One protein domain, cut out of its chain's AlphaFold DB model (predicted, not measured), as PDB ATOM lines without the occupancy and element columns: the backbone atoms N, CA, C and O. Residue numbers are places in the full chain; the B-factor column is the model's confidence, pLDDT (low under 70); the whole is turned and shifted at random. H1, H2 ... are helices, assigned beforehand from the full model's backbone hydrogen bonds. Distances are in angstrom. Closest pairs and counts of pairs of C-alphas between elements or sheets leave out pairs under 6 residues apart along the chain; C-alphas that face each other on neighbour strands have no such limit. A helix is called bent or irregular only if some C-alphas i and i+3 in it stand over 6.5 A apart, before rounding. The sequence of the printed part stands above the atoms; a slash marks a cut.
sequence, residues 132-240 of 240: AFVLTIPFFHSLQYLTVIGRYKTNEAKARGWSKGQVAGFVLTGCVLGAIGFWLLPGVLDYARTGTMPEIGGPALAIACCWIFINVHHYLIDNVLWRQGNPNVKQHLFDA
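What this domain is: This is residues 132 to 240 of the 240 residues of an uncharacterized protein of Massilia sp. Root418 (UniProt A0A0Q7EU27). A loose, open frame of three long helices that come together near their ends: H2 makes one long side, H1 meets its first end in a narrow V, and H3 folds back from its other end as a hairpin. The short helix H4, after H3, packs on the second part of H1 and closes the frame, while H1 and H3 keep apart across its open middle. The printed part has 109 residues with four named helices, in the order H1, H2, H3, H4, and no named strand; the class is all helix. It is loose, with a radius of gyration of the C-alphas of 17.2 A, and elongated, spanning 52 by 29 by 22 A.

How they stand to each other: Begin at the longest helix, H2, residues 164 to 194, assigned as one helix by its hydrogen bonds but bent: C-alphas 182 and 185 are 7.2 A apart. Its arms H2a, residues 164 to 182, and H2b, residues 185 to 194, stand at a shallow tilt of 21 degrees. Look next at H3, residues 205 to 225, which forms a hairpin with H2b: they touch, closest at the C-alphas of Pro 186 and Ile 207, 4.9 A, and run opposite ways at a shallow tilt of 25 degrees. H3 touches H2a with residues 207 to 211 alone, closest at the C-alphas of Phe 182 and Trp 211, 6.4 A, at a steep tilt of 44 degrees. At the other end of H2a, H1, residues 133 to 159, is close but not clearly touching, its closest C-alphas being those of Ala 157 and Val 167, 7.2 A. H4, residues 231 to 238, touches H1, about perpendicular at 77 degrees, with the C-alphas of Tyr 152 and Leu 237 closest at 4.9 A. H1 is apart from H3 and from H2b. The helix packing is mostly crossed, but only just: 1 of 3 touching pairs is at a shallow tilt. Every O i to N i+4 pair is within hydrogen-bond range in H2a, H2b, H3 and H4; in H1 21 of 23 are.

Where its parts are: Find C-alpha 164 at (266.210, 227.225, 156.136); from there H2a runs 26.8 A to C-alpha 182, and H2b runs 14.5 A. H1 begins at C-alpha 133, (259.930, 229.762, 191.214), and covers 39.1 A, with a kink of 31 degrees near residue 148. H3 covers 29.8 A. H4 ends at C-alpha 238, (274.149, 210.334, 168.792), and is neither bent nor irregular, but only just: C-alphas 235 and 238 are 6.2 A apart.

The domain as a whole: The two C-alphas farthest apart are those of Gly 195 and Asp 239, 53.5 A. The printed part has no cut and no long link. The mean pLDDT of the printed part is 87.8; look for values under 70 at residues 132, 134 and 228.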
ATOM      1  N   ALA A 132     256.481 231.562 192.873       66.94
ATOM      2  CA  ALA A 132     256.765 231.954 191.498       66.94
ATOM      3  C   ALA A 132     257.904 231.126 190.882       66.94
ATOM      4  O   ALA A 132     257.876 230.831 189.686       66.94
ATOM      5  N   PHE A 133     258.858 230.643 191.691       71.31
ATOM      6  CA  PHE A 133     259.930 229.762 191.214       71.31
ATOM      7  C   PHE A 133     259.438 228.384 190.751       71.31
ATOM      8  O   PHE A 133     260.169 227.676 190.054       71.31
ATOM      9  N   VAL A 134     258.180 228.023 191.037       68.38
ATOM     10  CA  VAL A 134     257.518 226.863 190.423       68.38
ATOM     11  C   VAL A 134     257.420 227.015 188.902       68.38
ATOM     12  O   VAL A 134     257.458 226.002 188.213       68.38
ATOM     13  N   LEU A 135     257.350 228.238 188.364       71.56
ATOM     14  CA  LEU A 135     257.337 228.498 186.916       71.56
ATOM     15  C   LEU A 135     258.749 228.539 186.314       71.56
ATOM     16  O   LEU A 135     258.957 228.176 185.155       71.56
ATOM     17  N   THR A 136     259.735 228.916 187.122       74.56
ATOM     18  CA  THR A 136     261.143 228.998 186.722       74.56
ATOM     19  C   THR A 136     261.727 227.626 186.379       74.56
ATOM     20  O   THR A 136     262.526 227.503 185.450       74.56
ATOM     21  N   ILE A 137     261.296 226.571 187.076       77.25
ATOM     22  CA  ILE A 137     261.750 225.199 186.807       77.25
ATOM     23  C   ILE A 137     261.310 224.698 185.428       77.25
ATOM     24  O   ILE A 137     262.196 224.352 184.650       77.25
ATOM     25  N   PRO A 138     260.010 224.683 185.069       78.25
ATOM     26  CA  PRO A 138     259.561 224.332 183.723       78.25
ATOM     27  C   PRO A 138     260.239 225.157 182.628       78.25
ATOM     28  O   PRO A 138     260.576 224.616 181.574       78.25
ATOM     29  N   PHE A 139     260.494 226.445 182.877       83.31
ATOM     30  CA  PHE A 139     261.206 227.299 181.930       83.31
ATOM     31  C   PHE A 139     262.635 226.804 181.668       83.31
ATOM     32  O   PHE A 139     262.984 226.488 180.529       83.31
ATOM     33  N   PHE A 140     263.469 226.674 182.705       85.19
ATOM     34  CA  PHE A 140     264.847 226.223 182.502       85.19
ATOM     35  C   PHE A 140     264.942 224.746 182.090       85.19
ATOM     36  O   PHE A 140     265.841 224.374 181.334       85.19
ATOM     37  N   HIS A 141     263.998 223.915 182.526       83.25
ATOM     38  CA  HIS A 141     263.806 222.548 182.040       83.25
ATOM     39  C   HIS A 141     263.593 222.523 180.520       83.25
ATOM     40  O   HIS A 141     264.228 221.738 179.811       83.25
ATOM     41  N   SER A 142     262.764 223.434 180.004       84.75
ATOM     42  CA  SER A 142     262.533 223.587 178.564       84.75
ATOM     43  C   SER A 142     263.794 224.057 177.832       84.75
ATOM     44  O   SER A 142     264.063 223.594 176.727       84.75
ATOM     45  N   LEU A 143     264.620 224.915 178.445       85.81
ATOM     46  CA  LEU A 143     265.907 225.323 177.864       85.81
ATOM     47  C   LEU A 143     266.895 224.157 177.750       85.81
ATOM     48  O   LEU A 143     267.536 224.004 176.710       85.81
ATOM     49  N   GLN A 144     266.999 223.302 178.775       86.06
ATOM     50  CA  GLN A 144     267.805 222.078 178.691       86.06
ATOM     51  C   GLN A 144     267.316 221.192 177.541       86.06
ATOM     52  O   GLN A 144     268.113 220.742 176.716       86.06
ATOM     53  N   TYR A 145     266.000 221.017 177.427       84.81
ATOM     54  CA  TYR A 145     265.386 220.234 176.364       84.81
ATOM     55  C   TYR A 145     265.647 220.813 174.967       84.81
ATOM     56  O   TYR A 145     265.990 220.068 174.048       84.81
ATOM     57  N   LEU A 146     265.572 222.142 174.813       87.81
ATOM     58  CA  LEU A 146     265.848 222.850 173.559       87.81
ATOM     59  C   LEU A 146     267.239 222.536 172.996       87.81
ATOM     60  O   LEU A 146     267.383 222.413 171.780       87.81
ATOM     61  N   THR A 147     268.245 222.328 173.850       86.12
ATOM     62  CA  THR A 147     269.583 221.921 173.385       86.12
ATOM     63  C   THR A 147     269.574 220.544 172.713       86.12
ATOM     64  O   THR A 147     270.224 220.345 171.683       86.12
ATOM     65  N   VAL A 148     268.792 219.603 173.250       87.38
ATOM     66  CA  VAL A 148     268.696 218.220 172.765       87.38
ATOM     67  C   VAL A 148     267.857 218.161 171.490       87.38
ATOM     68  O   VAL A 148     268.335 217.679 170.459       87.38
ATOM     69  N   ILE A 149     266.634 218.701 171.522       88.75
ATOM     70  CA  ILE A 149     265.745 218.707 170.351       88.75
ATOM     71  C   ILE A 149     266.301 219.584 169.227       88.75
ATOM     72  O   ILE A 149     266.167 219.223 168.062       88.75
ATOM     73  N   GLY A 150     266.975 220.691 169.552       89.00
ATOM     74  CA  GLY A 150     267.615 221.563 168.572       89.00
ATOM     75  C   GLY A 150     268.694 220.829 167.782       89.00
ATOM     76  O   GLY A 150     268.703 220.890 166.550       89.00
ATOM     77  N   ARG A 151     269.552 220.054 168.462       89.19
ATOM     78  CA  ARG A 151     270.542 219.190 167.801       89.19
ATOM     79  C   ARG A 151     269.862 218.118 166.951       89.19
ATOM     80  O   ARG A 151     270.161 218.026 165.761       89.19
ATOM     81  N   TYR A 152     268.923 217.367 167.534       91.19
ATOM     82  CA  TYR A 152     268.171 216.325 166.827       91.19
ATOM     83  C   TYR A 152     267.535 216.871 165.540       91.19
ATOM     84  O   TYR A 152     267.759 216.333 164.457       91.19
ATOM     85  N   LYS A 153     266.793 217.981 165.633       91.38
ATOM     86  CA  LYS A 153     266.077 218.573 164.497       91.38
ATOM     87  C   LYS A 153     267.008 219.184 163.468       91.38
ATOM     88  O   LYS A 153     266.720 219.085 162.283       91.38
ATOM     89  N   THR A 154     268.136 219.756 163.881       91.44
ATOM     90  CA  THR A 154     269.146 220.253 162.937       91.44
ATOM     91  C   THR A 154     269.727 219.110 162.107       91.44
ATOM     92  O   THR A 154     269.876 219.238 160.893       91.44
ATOM     93  N   ASN A 155     270.033 217.982 162.743       93.44
ATOM     94  CA  ASN A 155     270.590 216.816 162.063       93.44
ATOM     95  C   ASN A 155     269.547 216.110 161.186       93.44
ATOM     96  O   ASN A 155     269.855 215.735 160.058       93.44
ATOM     97  N   GLU A 156     268.303 215.997 161.655       93.94
ATOM     98  CA  GLU A 156     267.178 215.486 160.862       93.94
ATOM     99  C   GLU A 156     266.910 216.372 159.635       93.94
ATOM    100  O   GLU A 156     266.782 215.863 158.523       93.94
ATOM    101  N   ALA A 157     266.889 217.697 159.809       94.12
ATOM    102  CA  ALA A 157     266.703 218.657 158.725       94.12
ATOM    103  C   ALA A 157     267.806 218.533 157.666       94.12
ATOM    104  O   ALA A 157     267.504 218.493 156.475       94.12
ATOM    105  N   LYS A 158     269.073 218.404 158.085       93.31
ATOM    106  CA  LYS A 158     270.199 218.158 157.171       93.31
ATOM    107  C   LYS A 158     270.042 216.839 156.416       93.31
ATOM    108  O   LYS A 158     270.165 216.831 155.197       93.31
ATOM    109  N   ALA A 159     269.727 215.753 157.122       93.75
ATOM    110  CA  ALA A 159     269.543 214.432 156.518       93.75
ATOM    111  C   ALA A 159     268.384 214.400 155.506       93.75
ATOM    112  O   ALA A 159     268.441 213.666 154.525       93.75
ATOM    113  N   ARG A 160     267.345 215.214 155.727       93.50
ATOM    114  CA  ARG A 160     266.178 215.342 154.841       93.50
ATOM    115  C   ARG A 160     266.310 216.448 153.789       93.50
ATOM    116  O   ARG A 160     265.357 216.675 153.049       93.50
ATOM    117  N   GLY A 161     267.433 217.165 153.741       95.38
ATOM    118  CA  GLY A 161     267.643 218.270 152.803       95.38
ATOM    119  C   GLY A 161     266.689 219.455 152.997       95.38
ATOM    120  O   GLY A 161     266.345 220.128 152.030       95.38
ATOM    121  N   TRP A 162     266.224 219.709 154.225       96.31
ATOM    122  CA  TRP A 162     265.320 220.823 154.506       96.31
ATOM    123  C   TRP A 162     265.999 222.172 154.265       96.31
ATOM    124  O   TRP A 162     267.124 222.422 154.704       96.31
ATOM    125  N   SER A 163     265.269 223.085 153.632       94.81
ATOM    126  CA  SER A 163     265.686 224.476 153.504       94.81
ATOM    127  C   SER A 163     265.600 225.210 154.847       94.81
ATOM    128  O   SER A 163     264.847 224.834 155.753       94.81
ATOM    129  N   LYS A 164     266.319 226.335 154.965       91.94
ATOM    130  CA  LYS A 164     266.210 227.225 156.136       91.94
ATOM    131  C   LYS A 164     264.767 227.695 156.369       91.94
ATOM    132  O   LYS A 164     264.352 227.819 157.517       91.94
ATOM    133  N   GLY A 165     263.999 227.905 155.294       94.44
ATOM    134  CA  GLY A 165     262.589 228.293 155.362       94.44
ATOM    135  C   GLY A 165     261.697 227.208 155.967       94.44
ATOM    136  O   GLY A 165     260.825 227.520 156.769       94.44
ATOM    137  N   GLN A 166     261.951 225.931 155.666       94.69
ATOM    138  CA  GLN A 166     261.204 224.815 156.265       94.69
ATOM    139  C   GLN A 166     261.499 224.670 157.762       94.69
ATOM    140  O   GLN A 166     260.581 224.465 158.553       94.69
ATOM    141  N   VAL A 167     262.762 224.837 158.167       92.56
ATOM    142  CA  VAL A 167     263.137 224.849 159.591       92.56
ATOM    143  C   VAL A 167     262.486 226.033 160.313       92.56
ATOM    144  O   VAL A 167     261.913 225.849 161.386       92.56
ATOM    145  N   ALA A 168     262.510 227.228 159.717       93.75
ATOM    146  CA  ALA A 168     261.840 228.401 160.273       93.75
ATOM    147  C   ALA A 168     260.321 228.187 160.387       93.75
ATOM    148  O   ALA A 168     259.748 228.448 161.441       93.75
ATOM    149  N   GLY A 169     259.680 227.638 159.350       95.50
ATOM    150  CA  GLY A 169     258.256 227.301 159.359       95.50
ATOM    151  C   GLY A 169     257.892 226.293 160.450       95.50
ATOM    152  O   GLY A 169     256.890 226.479 161.138       95.50
ATOM    153  N   PHE A 170     258.730 225.276 160.678       92.88
ATOM    154  CA  PHE A 170     258.560 224.331 161.783       92.88
ATOM    155  C   PHE A 170     258.600 225.034 163.150       92.88
ATOM    156  O   PHE A 170     257.704 224.827 163.969       92.88
ATOM    157  N   VAL A 171     259.597 225.896 163.384       92.69
ATOM    158  CA  VAL A 171     259.730 226.647 164.645       92.69
ATOM    159  C   VAL A 171     258.544 227.588 164.852       92.69
ATOM    160  O   VAL A 171     257.930 227.562 165.915       92.69
ATOM    161  N   LEU A 172     258.176 228.363 163.830       96.06
ATOM    162  CA  LEU A 172     257.050 229.298 163.891       96.06
ATOM    163  C   LEU A 172     255.732 228.574 164.168       96.06
ATOM    164  O   LEU A 172     254.974 229.001 165.035       96.06
ATOM    165  N   THR A 173     255.491 227.445 163.498       95.94
ATOM    166  CA  THR A 173     254.305 226.611 163.746       95.94
ATOM    167  C   THR A 173     254.274 226.139 165.198       95.94
ATOM    168  O   THR A 173     253.244 226.254 165.855       95.94
ATOM    169  N   GLY A 174     255.410 225.676 165.734       92.50
ATOM    170  CA  GLY A 174     255.531 225.295 167.141       92.50
ATOM    171  C   GLY A 174     255.218 226.445 168.102       92.50
ATOM    172  O   GLY A 174     254.459 226.254 169.049       92.50
ATOM    173  N   CYS A 175     255.739 227.649 167.842       93.69
ATOM    174  CA  CYS A 175     255.459 228.840 168.650       93.69
ATOM    175  C   CYS A 175     253.976 229.231 168.617       93.69
ATOM    176  O   CYS A 175     253.401 229.517 169.666       93.69
ATOM    177  N   VAL A 176     253.347 229.214 167.437       96.69
ATOM    178  CA  VAL A 176     251.923 229.542 167.273       96.69
ATOM    179  C   VAL A 176     251.045 228.519 167.988       96.69
ATOM    180  O   VAL A 176     250.204 228.898 168.799       96.69
ATOM    181  N   LEU A 177     251.269 227.223 167.753       95.38
ATOM    182  CA  LEU A 177     250.520 226.162 168.432       95.38
ATOM    183  C   LEU A 177     250.739 226.196 169.950       95.38
ATOM    184  O   LEU A 177     249.797 225.970 170.705       95.38
ATOM    185  N   GLY A 178     251.949 226.541 170.398       92.19
ATOM    186  CA  GLY A 178     252.256 226.774 171.806       92.19
ATOM    187  C   GLY A 178     251.441 227.928 172.392       92.19
ATOM    188  O   GLY A 178     250.759 227.742 173.395       92.19
ATOM    189  N   ALA A 179     251.435 229.100 171.752       94.06
ATOM    190  CA  ALA A 179     250.638 230.243 172.202       94.06
ATOM    191  C   ALA A 179     249.135 229.915 172.249       94.06
ATOM    192  O   ALA A 179     248.444 230.286 173.201       94.06
ATOM    193  N   ILE A 180     248.643 229.159 171.262       95.69
ATOM    194  CA  ILE A 180     247.254 228.702 171.228       95.69
ATOM    195  C   ILE A 180     246.958 227.768 172.405       95.69
ATOM    196  O   ILE A 180     246.022 228.023 173.158       95.69
ATOM    197  N   GLY A 181     247.753 226.712 172.583       92.75
ATOM    198  CA  GLY A 181     247.496 225.677 173.584       92.75
ATOM    199  C   GLY A 181     247.711 226.132 175.029       92.75
ATOM    200  O   GLY A 181     246.973 225.704 175.914       92.75
ATOM    201  N   PHE A 182     248.691 227.003 175.281       89.94
ATOM    202  CA  PHE A 182     249.001 227.474 176.635       89.94
ATOM    203  C   PHE A 182     248.173 228.683 177.068       89.94
ATOM    204  O   PHE A 182     247.936 228.829 178.265       89.94
ATOM    205  N   TRP A 183     247.744 229.546 176.142       92.44
ATOM    206  CA  TRP A 183     247.159 230.839 176.507       92.44
ATOM    207  C   TRP A 183     245.828 231.119 175.826       92.44
ATOM    208  O   TRP A 183     244.836 231.327 176.517       92.44
ATOM    209  N   LEU A 184     245.778 231.118 174.492       95.00
ATOM    210  CA  LEU A 184     244.587 231.592 173.781       95.00
ATOM    211  C   LEU A 184     243.385 230.666 173.987       95.00
ATOM    212  O   LEU A 184     242.339 231.118 174.437       95.00
ATOM    213  N   LEU A 185     243.535 229.375 173.678       95.56
ATOM    214  CA  LEU A 185     242.454 228.401 173.805       95.56
ATOM    215  C   LEU A 185     241.932 228.312 175.250       95.56
ATOM    216  O   LEU A 185     240.730 228.502 175.437       95.56
ATOM    217  N   PRO A 186     242.770 228.084 176.282       95.25
ATOM    218  CA  PRO A 186     242.270 228.054 177.651       95.25
ATOM    219  C   PRO A 186     241.727 229.407 178.124       95.25
ATOM    220  O   PRO A 186     240.719 229.433 178.820       95.25
ATOM    221  N   GLY A 187     242.325 230.530 177.718       95.06
ATOM    222  CA  GLY A 187     241.835 231.863 178.075       95.06
ATOM    223  C   GLY A 187     240.441 232.154 177.515       95.06
ATOM    224  O   GLY A 187     239.597 232.689 178.228       95.06
ATOM    225  N   VAL A 188     240.163 231.736 176.274       95.94
ATOM    226  CA  VAL A 188     238.823 231.821 175.670       95.94
ATOM    227  C   VAL A 188     237.820 230.941 176.419       95.94
ATOM    228  O   VAL A 188     236.679 231.354 176.614       95.94
ATOM    229  N   LEU A 189     238.231 229.754 176.872       95.75
ATOM    230  CA  LEU A 189     237.373 228.875 177.674       95.75
ATOM    231  C   LEU A 189     237.052 229.479 179.048       95.75
ATOM    232  O   LEU A 189     235.907 229.401 179.491       95.75
ATOM    233  N   ASP A 190     238.028 230.106 179.707       95.56
ATOM    234  CA  ASP A 190     237.778 230.836 180.951       95.56
ATOM    235  C   ASP A 190     236.865 232.049 180.708       95.56
ATOM    236  O   ASP A 190     235.875 232.190 181.422       95.56
ATOM    237  N   TYR A 191     237.099 232.841 179.652       95.56
ATOM    238  CA  TYR A 191     236.223 233.957 179.269       95.56
ATOM    239  C   TYR A 191     234.782 233.510 179.012       95.56
ATOM    240  O   TYR A 191     233.846 234.121 179.520       95.56
ATOM    241  N   ALA A 192     234.583 232.414 178.276       95.88
ATOM    242  CA  ALA A 192     233.254 231.865 178.016       95.88
ATOM    243  C   ALA A 192     232.521 231.452 179.308       95.88
ATOM    244  O   ALA A 192     231.292 231.452 179.347       95.88
ATOM    245  N   ARG A 193     233.265 231.114 180.371       93.62
ATOM    246  CA  ARG A 193     232.724 230.731 181.680       93.62
ATOM    247  C   ARG A 193     232.459 231.929 182.595       93.62
ATOM    248  O   ARG A 193     231.519 231.877 183.384       93.62
ATOM    249  N   THR A 194     233.303 232.962 182.559       93.81
ATOM    250  CA  THR A 194     233.283 234.073 183.534       93.81
ATOM    251  C   THR A 194     232.787 235.400 182.968       93.81
ATOM    252  O   THR A 194     232.470 236.299 183.742       93.81
ATOM    253  N   GLY A 195     232.736 235.554 181.644       93.81
ATOM    254  CA  GLY A 195     232.451 236.821 180.965       93.81
ATOM    255  C   GLY A 195     233.603 237.834 181.010       93.81
ATOM    256  O   GLY A 195     233.464 238.939 180.489       93.81
ATOM    257  N   THR A 196     234.742 237.479 181.610       91.81
ATOM    258  CA  THR A 196     235.914 238.349 181.772       91.81
ATOM    259  C   THR A 196     237.189 237.612 181.392       91.81
ATOM    260  O   THR A 196     237.336 236.419 181.658       91.81
ATOM    261  N   MET A 197     238.115 238.307 180.729       89.75
ATOM    262  CA  MET A 197     239.403 237.705 180.389       89.75
ATOM    263  C   MET A 197     240.218 237.490 181.672       89.75
ATOM    264  O   MET A 197     240.239 238.381 182.522       89.75
ATOM    265  N   PRO A 198     240.887 236.336 181.824       89.31
ATOM    266  CA  PRO A 198     241.684 236.063 183.010       89.31
ATOM    267  C   PRO A 198     242.897 236.999 183.082       89.31
ATOM    268  O   PRO A 198     243.663 237.125 182.125       89.31
ATOM    269  N   GLU A 199     243.092 237.626 184.238       87.94
ATOM    270  CA  GLU A 199     244.296 238.401 184.540       87.94
ATOM    271  C   GLU A 199     245.464 237.473 184.886       87.94
ATOM    272  O   GLU A 199     245.272 236.415 185.489       87.94
ATOM    273  N   ILE A 200     246.695 237.867 184.548       80.94
ATOM    274  CA  ILE A 200     247.890 237.077 184.872       80.94
ATOM    275  C   ILE A 200     248.011 236.929 186.393       80.94
ATOM    276  O   ILE A 200     248.150 237.914 187.111       80.94
ATOM    277  N   GLY A 201     247.986 235.686 186.877       72.94
ATOM    278  CA  GLY A 201     248.033 235.377 188.310       72.94
ATOM    279  C   GLY A 201     246.672 235.422 189.015       72.94
ATOM    280  O   GLY A 201     246.593 235.038 190.182       72.94
ATOM    281  N   GLY A 202     245.604 235.823 188.319       82.25
ATOM    282  CA  GLY A 202     244.230 235.708 188.801       82.25
ATOM    283  C   GLY A 202     243.694 234.270 188.727       82.25
ATOM    284  O   GLY A 202     244.381 233.364 188.257       82.25
ATOM    285  N   PRO A 203     242.465 234.005 189.197       86.31
ATOM    286  CA  PRO A 203     241.836 232.693 189.049       86.31
ATOM    287  C   PRO A 203     241.488 232.366 187.586       86.31
ATOM    288  O   PRO A 203     240.741 233.109 186.954       86.31
ATOM    289  N   ALA A 204     241.971 231.235 187.062       90.88
ATOM    290  CA  ALA A 204     241.682 230.776 185.700       90.88
ATOM    291  C   ALA A 204     241.723 229.240 185.625       90.88
ATOM    292  O   ALA A 204     242.788 228.614 185.620       90.88
ATOM    293  N   LEU A 205     240.545 228.615 185.617       90.56
ATOM    294  CA  LEU A 205     240.419 227.166 185.758       90.56
ATOM    295  C   LEU A 205     240.859 226.445 184.483       90.56
ATOM    296  O   LEU A 205     241.593 225.460 184.560       90.56
ATOM    297  N   ALA A 206     240.424 226.924 183.316       93.06
ATOM    298  CA  ALA A 206     240.776 226.296 182.050       93.06
ATOM    299  C   ALA A 206     242.278 226.433 181.774       93.06
ATOM    300  O   ALA A 206     242.906 225.452 181.370       93.06
ATOM    301  N   ILE A 207     242.882 227.588 182.085       91.81
ATOM    302  CA  ILE A 207     244.345 227.760 182.039       91.81
ATOM    303  C   ILE A 207     245.040 226.740 182.944       91.81
ATOM    304  O   ILE A 207     245.915 226.008 182.472       91.81
ATOM    305  N   ALA A 208     244.628 226.626 184.211       87.94
ATOM    306  CA  ALA A 208     245.219 225.670 185.147       87.94
ATOM    307  C   ALA A 208     245.136 224.222 184.631       87.94
ATOM    308  O   ALA A 208     246.141 223.504 184.606       87.94
ATOM    309  N   CYS A 209     243.956 223.795 184.175       89.62
ATOM    310  CA  CYS A 209     243.724 222.447 183.661       89.62
ATOM    311  C   CYS A 209     244.530 222.159 182.391       89.62
ATOM    312  O   CYS A 209     245.169 221.109 182.308       89.62
ATOM    313  N   CYS A 210     244.549 223.077 181.420       91.12
ATOM    314  CA  CYS A 210     245.324 222.915 180.192       91.12
ATOM    315  C   CYS A 210     246.825 222.854 180.476       91.12
ATOM    316  O   CYS A 210     247.514 222.004 179.917       91.12
ATOM    317  N   TRP A 211     247.337 223.686 181.387       87.81
ATOM    318  CA  TRP A 211     248.745 223.631 181.781       87.81
ATOM    319  C   TRP A 211     249.091 222.299 182.438       87.81
ATOM    320  O   TRP A 211     250.097 221.689 182.073       87.81
ATOM    321  N   ILE A 212     248.261 221.805 183.362       84.69
ATOM    322  CA  ILE A 212     248.452 220.485 183.980       84.69
ATOM    323  C   ILE A 212     248.428 219.387 182.912       84.69
ATOM    324  O   ILE A 212     249.335 218.555 182.878       84.69
ATOM    325  N   PHE A 213     247.435 219.411 182.019       89.62
ATOM    326  CA  PHE A 213     247.306 218.446 180.931       89.62
ATOM    327  C   PHE A 213     248.550 218.435 180.045       89.62
ATOM    328  O   PHE A 213     249.131 217.372 179.846       89.62
ATOM    329  N   ILE A 214     249.005 219.597 179.566       87.56
ATOM    330  CA  ILE A 214     250.186 219.694 178.704       87.56
ATOM    331  C   ILE A 214     251.434 219.197 179.437       87.56
ATOM    332  O   ILE A 214     252.204 218.440 178.854       87.56
ATOM    333  N   ASN A 215     251.619 219.546 180.714       82.06
ATOM    334  CA  ASN A 215     252.759 219.064 181.501       82.06
ATOM    335  C   ASN A 215     252.764 217.529 181.634       82.06
ATOM    336  O   ASN A 215     253.799 216.892 181.438       82.06
ATOM    337  N   VAL A 216     251.614 216.915 181.934       83.62
ATOM    338  CA  VAL A 216     251.488 215.450 182.050       83.62
ATOM    339  C   VAL A 216     251.633 214.770 180.687       83.62
ATOM    340  O   VAL A 216     252.324 213.761 180.559       83.62
ATOM    341  N   HIS A 217     251.007 215.326 179.655       86.69
ATOM    342  CA  HIS A 217     251.062 214.811 178.294       86.69
ATOM    343  C   HIS A 217     252.484 214.864 177.726       86.69
ATOM    344  O   HIS A 217     252.964 213.873 177.175       86.69
ATOM    345  N   HIS A 218     253.187 215.982 177.920       82.62
ATOM    346  CA  HIS A 218     254.577 216.147 177.510       82.62
ATOM    347  C   HIS A 218     255.477 215.086 178.150       82.62
ATOM    348  O   HIS A 218     256.225 214.411 177.445       82.62
ATOM    349  N   TYR A 219     255.318 214.848 179.455       81.81
ATOM    350  CA  TYR A 219     256.031 213.779 180.151       81.81
ATOM    351  C   TYR A 219     255.810 212.400 179.502       81.81
ATOM    352  O   TYR A 219     256.751 211.616 179.349       81.81
ATOM    353  N   LEU A 220     254.577 212.073 179.109       84.75
ATOM    354  CA  LEU A 220     254.279 210.796 178.457       84.75
ATOM    355  C   LEU A 220     254.931 210.695 177.074       84.75
ATOM    356  O   LEU A 220     255.523 209.659 176.766       84.75
ATOM    357  N   ILE A 221     254.875 211.766 176.275       84.12
ATOM    358  CA  ILE A 221     255.544 211.824 174.967       84.12
ATOM    359  C   ILE A 221     257.043 211.587 175.128       84.12
ATOM    360  O   ILE A 221     257.612 210.765 174.410       84.12
ATOM    361  N   ASP A 222     257.676 212.246 176.094       79.75
ATOM    362  CA  ASP A 222     259.117 212.147 176.309       79.75
ATOM    363  C   ASP A 222     259.566 210.722 176.644       79.75
ATOM    364  O   ASP A 222     260.602 210.257 176.161       79.75
ATOM    365  N   ASN A 223     258.753 209.987 177.408       78.25
ATOM    366  CA  ASN A 223     259.026 208.589 177.743       78.25
ATOM    367  C   ASN A 223     258.947 207.639 176.543       78.25
ATOM    368  O   ASN A 223     259.444 206.513 176.645       78.25
ATOM    369  N   VAL A 224     258.325 208.055 175.439       82.31
ATOM    370  CA  VAL A 224     258.248 207.287 174.191       82.31
ATOM    371  C   VAL A 224     259.303 207.774 173.203       82.31
ATOM    372  O   VAL A 224     260.058 206.963 172.665       82.31
ATOM    373  N   LEU A 225     259.392 209.089 172.994       80.56
ATOM    374  CA  LEU A 225     260.239 209.699 171.975       80.56
ATOM    375  C   LEU A 225     261.726 209.494 172.276       80.56
ATOM    376  O   LEU A 225     262.456 209.031 171.403       80.56
ATOM    377  N   TRP A 226     262.168 209.764 173.508       78.94
ATOM    378  CA  TRP A 226     263.593 209.800 173.878       78.94
ATOM    379  C   TRP A 226     264.155 208.471 174.373       78.94
ATOM    380  O   TRP A 226     265.172 208.425 175.070       78.94
ATOM    381  N   ARG A 227     263.515 207.357 174.022       78.19
ATOM    382  CA  ARG A 227     264.030 206.033 174.369       78.19
ATOM    383  C   ARG A 227     265.302 205.728 173.590       78.19
ATOM    384  O   ARG A 227     265.360 205.925 172.382       78.19
ATOM    385  N   GLN A 228     266.275 205.116 174.265       68.56
ATOM    386  CA  GLN A 228     267.506 204.615 173.639       68.56
ATOM    387  C   GLN A 228     267.226 203.658 172.463       68.56
ATOM    388  O   GLN A 228     267.996 203.611 171.510       68.56
ATOM    389  N   GLY A 229     266.118 202.911 172.521       76.62
ATOM    390  CA  GLY A 229     265.692 202.008 171.453       76.62
ATOM    391  C   GLY A 229     265.059 202.692 170.237       76.62
ATOM    392  O   GLY A 229     264.741 201.996 169.281       76.62
ATOM    393  N   ASN A 230     264.852 204.013 170.249       85.50
ATOM    394  CA  ASN A 230     264.298 204.738 169.108       85.50
ATOM    395  C   ASN A 230     265.388 204.924 168.030       85.50
ATOM    396  O   ASN A 230     266.347 205.671 168.270       85.50
ATOM    397  N   PRO A 231     265.253 204.305 166.837       86.44
ATOM    398  CA  PRO A 231     266.269 204.388 165.786       86.44
ATOM    399  C   PRO A 231     266.546 205.825 165.347       86.44
ATOM    400  O   PRO A 231     267.700 206.187 165.129       86.44
ATOM    401  N   ASN A 232     265.509 206.670 165.305       86.69
ATOM    402  CA  ASN A 232     265.645 208.066 164.898       86.69
ATOM    403  C   ASN A 232     266.484 208.863 165.901       86.69
ATOM    404  O   ASN A 232     267.309 209.681 165.504       86.69
ATOM    405  N   VAL A 233     266.305 208.619 167.206       85.19
ATOM    406  CA  VAL A 233     267.109 209.280 168.247       85.19
ATOM    407  C   VAL A 233     268.563 208.865 168.117       85.19
ATOM    408  O   VAL A 233     269.441 209.722 168.114       85.19
ATOM    409  N   LYS A 234     268.831 207.567 167.950       84.88
ATOM    410  CA  LYS A 234     270.193 207.080 167.725       84.88
ATOM    411  C   LYS A 234     270.830 207.762 166.507       84.88
ATOM    412  O   LYS A 234     271.881 208.384 166.647       84.88
ATOM    413  N   GLN A 235     270.140 207.735 165.369       87.19
ATOM    414  CA  GLN A 235     270.620 208.289 164.105       87.19
ATOM    415  C   GLN A 235     270.865 209.799 164.163       87.19
ATOM    416  O   GLN A 235     271.906 210.262 163.720       87.19
ATOM    417  N   HIS A 236     269.914 210.582 164.676       88.44
ATOM    418  CA  HIS A 236     269.958 212.042 164.553       88.44
ATOM    419  C   HIS A 236     270.541 212.754 165.777       88.44
ATOM    420  O   HIS A 236     270.918 213.922 165.678       88.44
ATOM    421  N   LEU A 237     270.637 212.090 166.932       85.81
ATOM    422  CA  LEU A 237     271.177 212.696 168.150       85.81
ATOM    423  C   LEU A 237     272.608 212.240 168.451       85.81
ATOM    424  O   LEU A 237     273.443 213.088 168.772       85.81
ATOM    425  N   PHE A 238     272.887 210.936 168.341       83.38
ATOM    426  CA  PHE A 238     274.149 210.334 168.792       83.38
ATOM    427  C   PHE A 238     275.113 209.974 167.656       83.38
ATOM    428  O   PHE A 238     276.315 210.178 167.820       83.38
ATOM    429  N   ASP A 239     274.593 209.491 166.526       82.06
ATOM    430  CA  ASP A 239     275.396 209.002 165.393       82.06
ATOM    431  C   ASP A 239     275.525 210.026 164.244       82.06
ATOM    432  O   ASP A 239     276.174 209.742 163.237       82.06
ATOM    433  N   ALA A 240     274.901 211.199 164.396       72.25
ATOM    434  CA  ALA A 240     274.863 212.278 163.404       72.25
ATOM    435  C   ALA A 240     276.150 213.106 163.303       72.25
ATOM    436  O   ALA A 240     276.773 213.379 164.360       72.25
TER     437      ALA A 240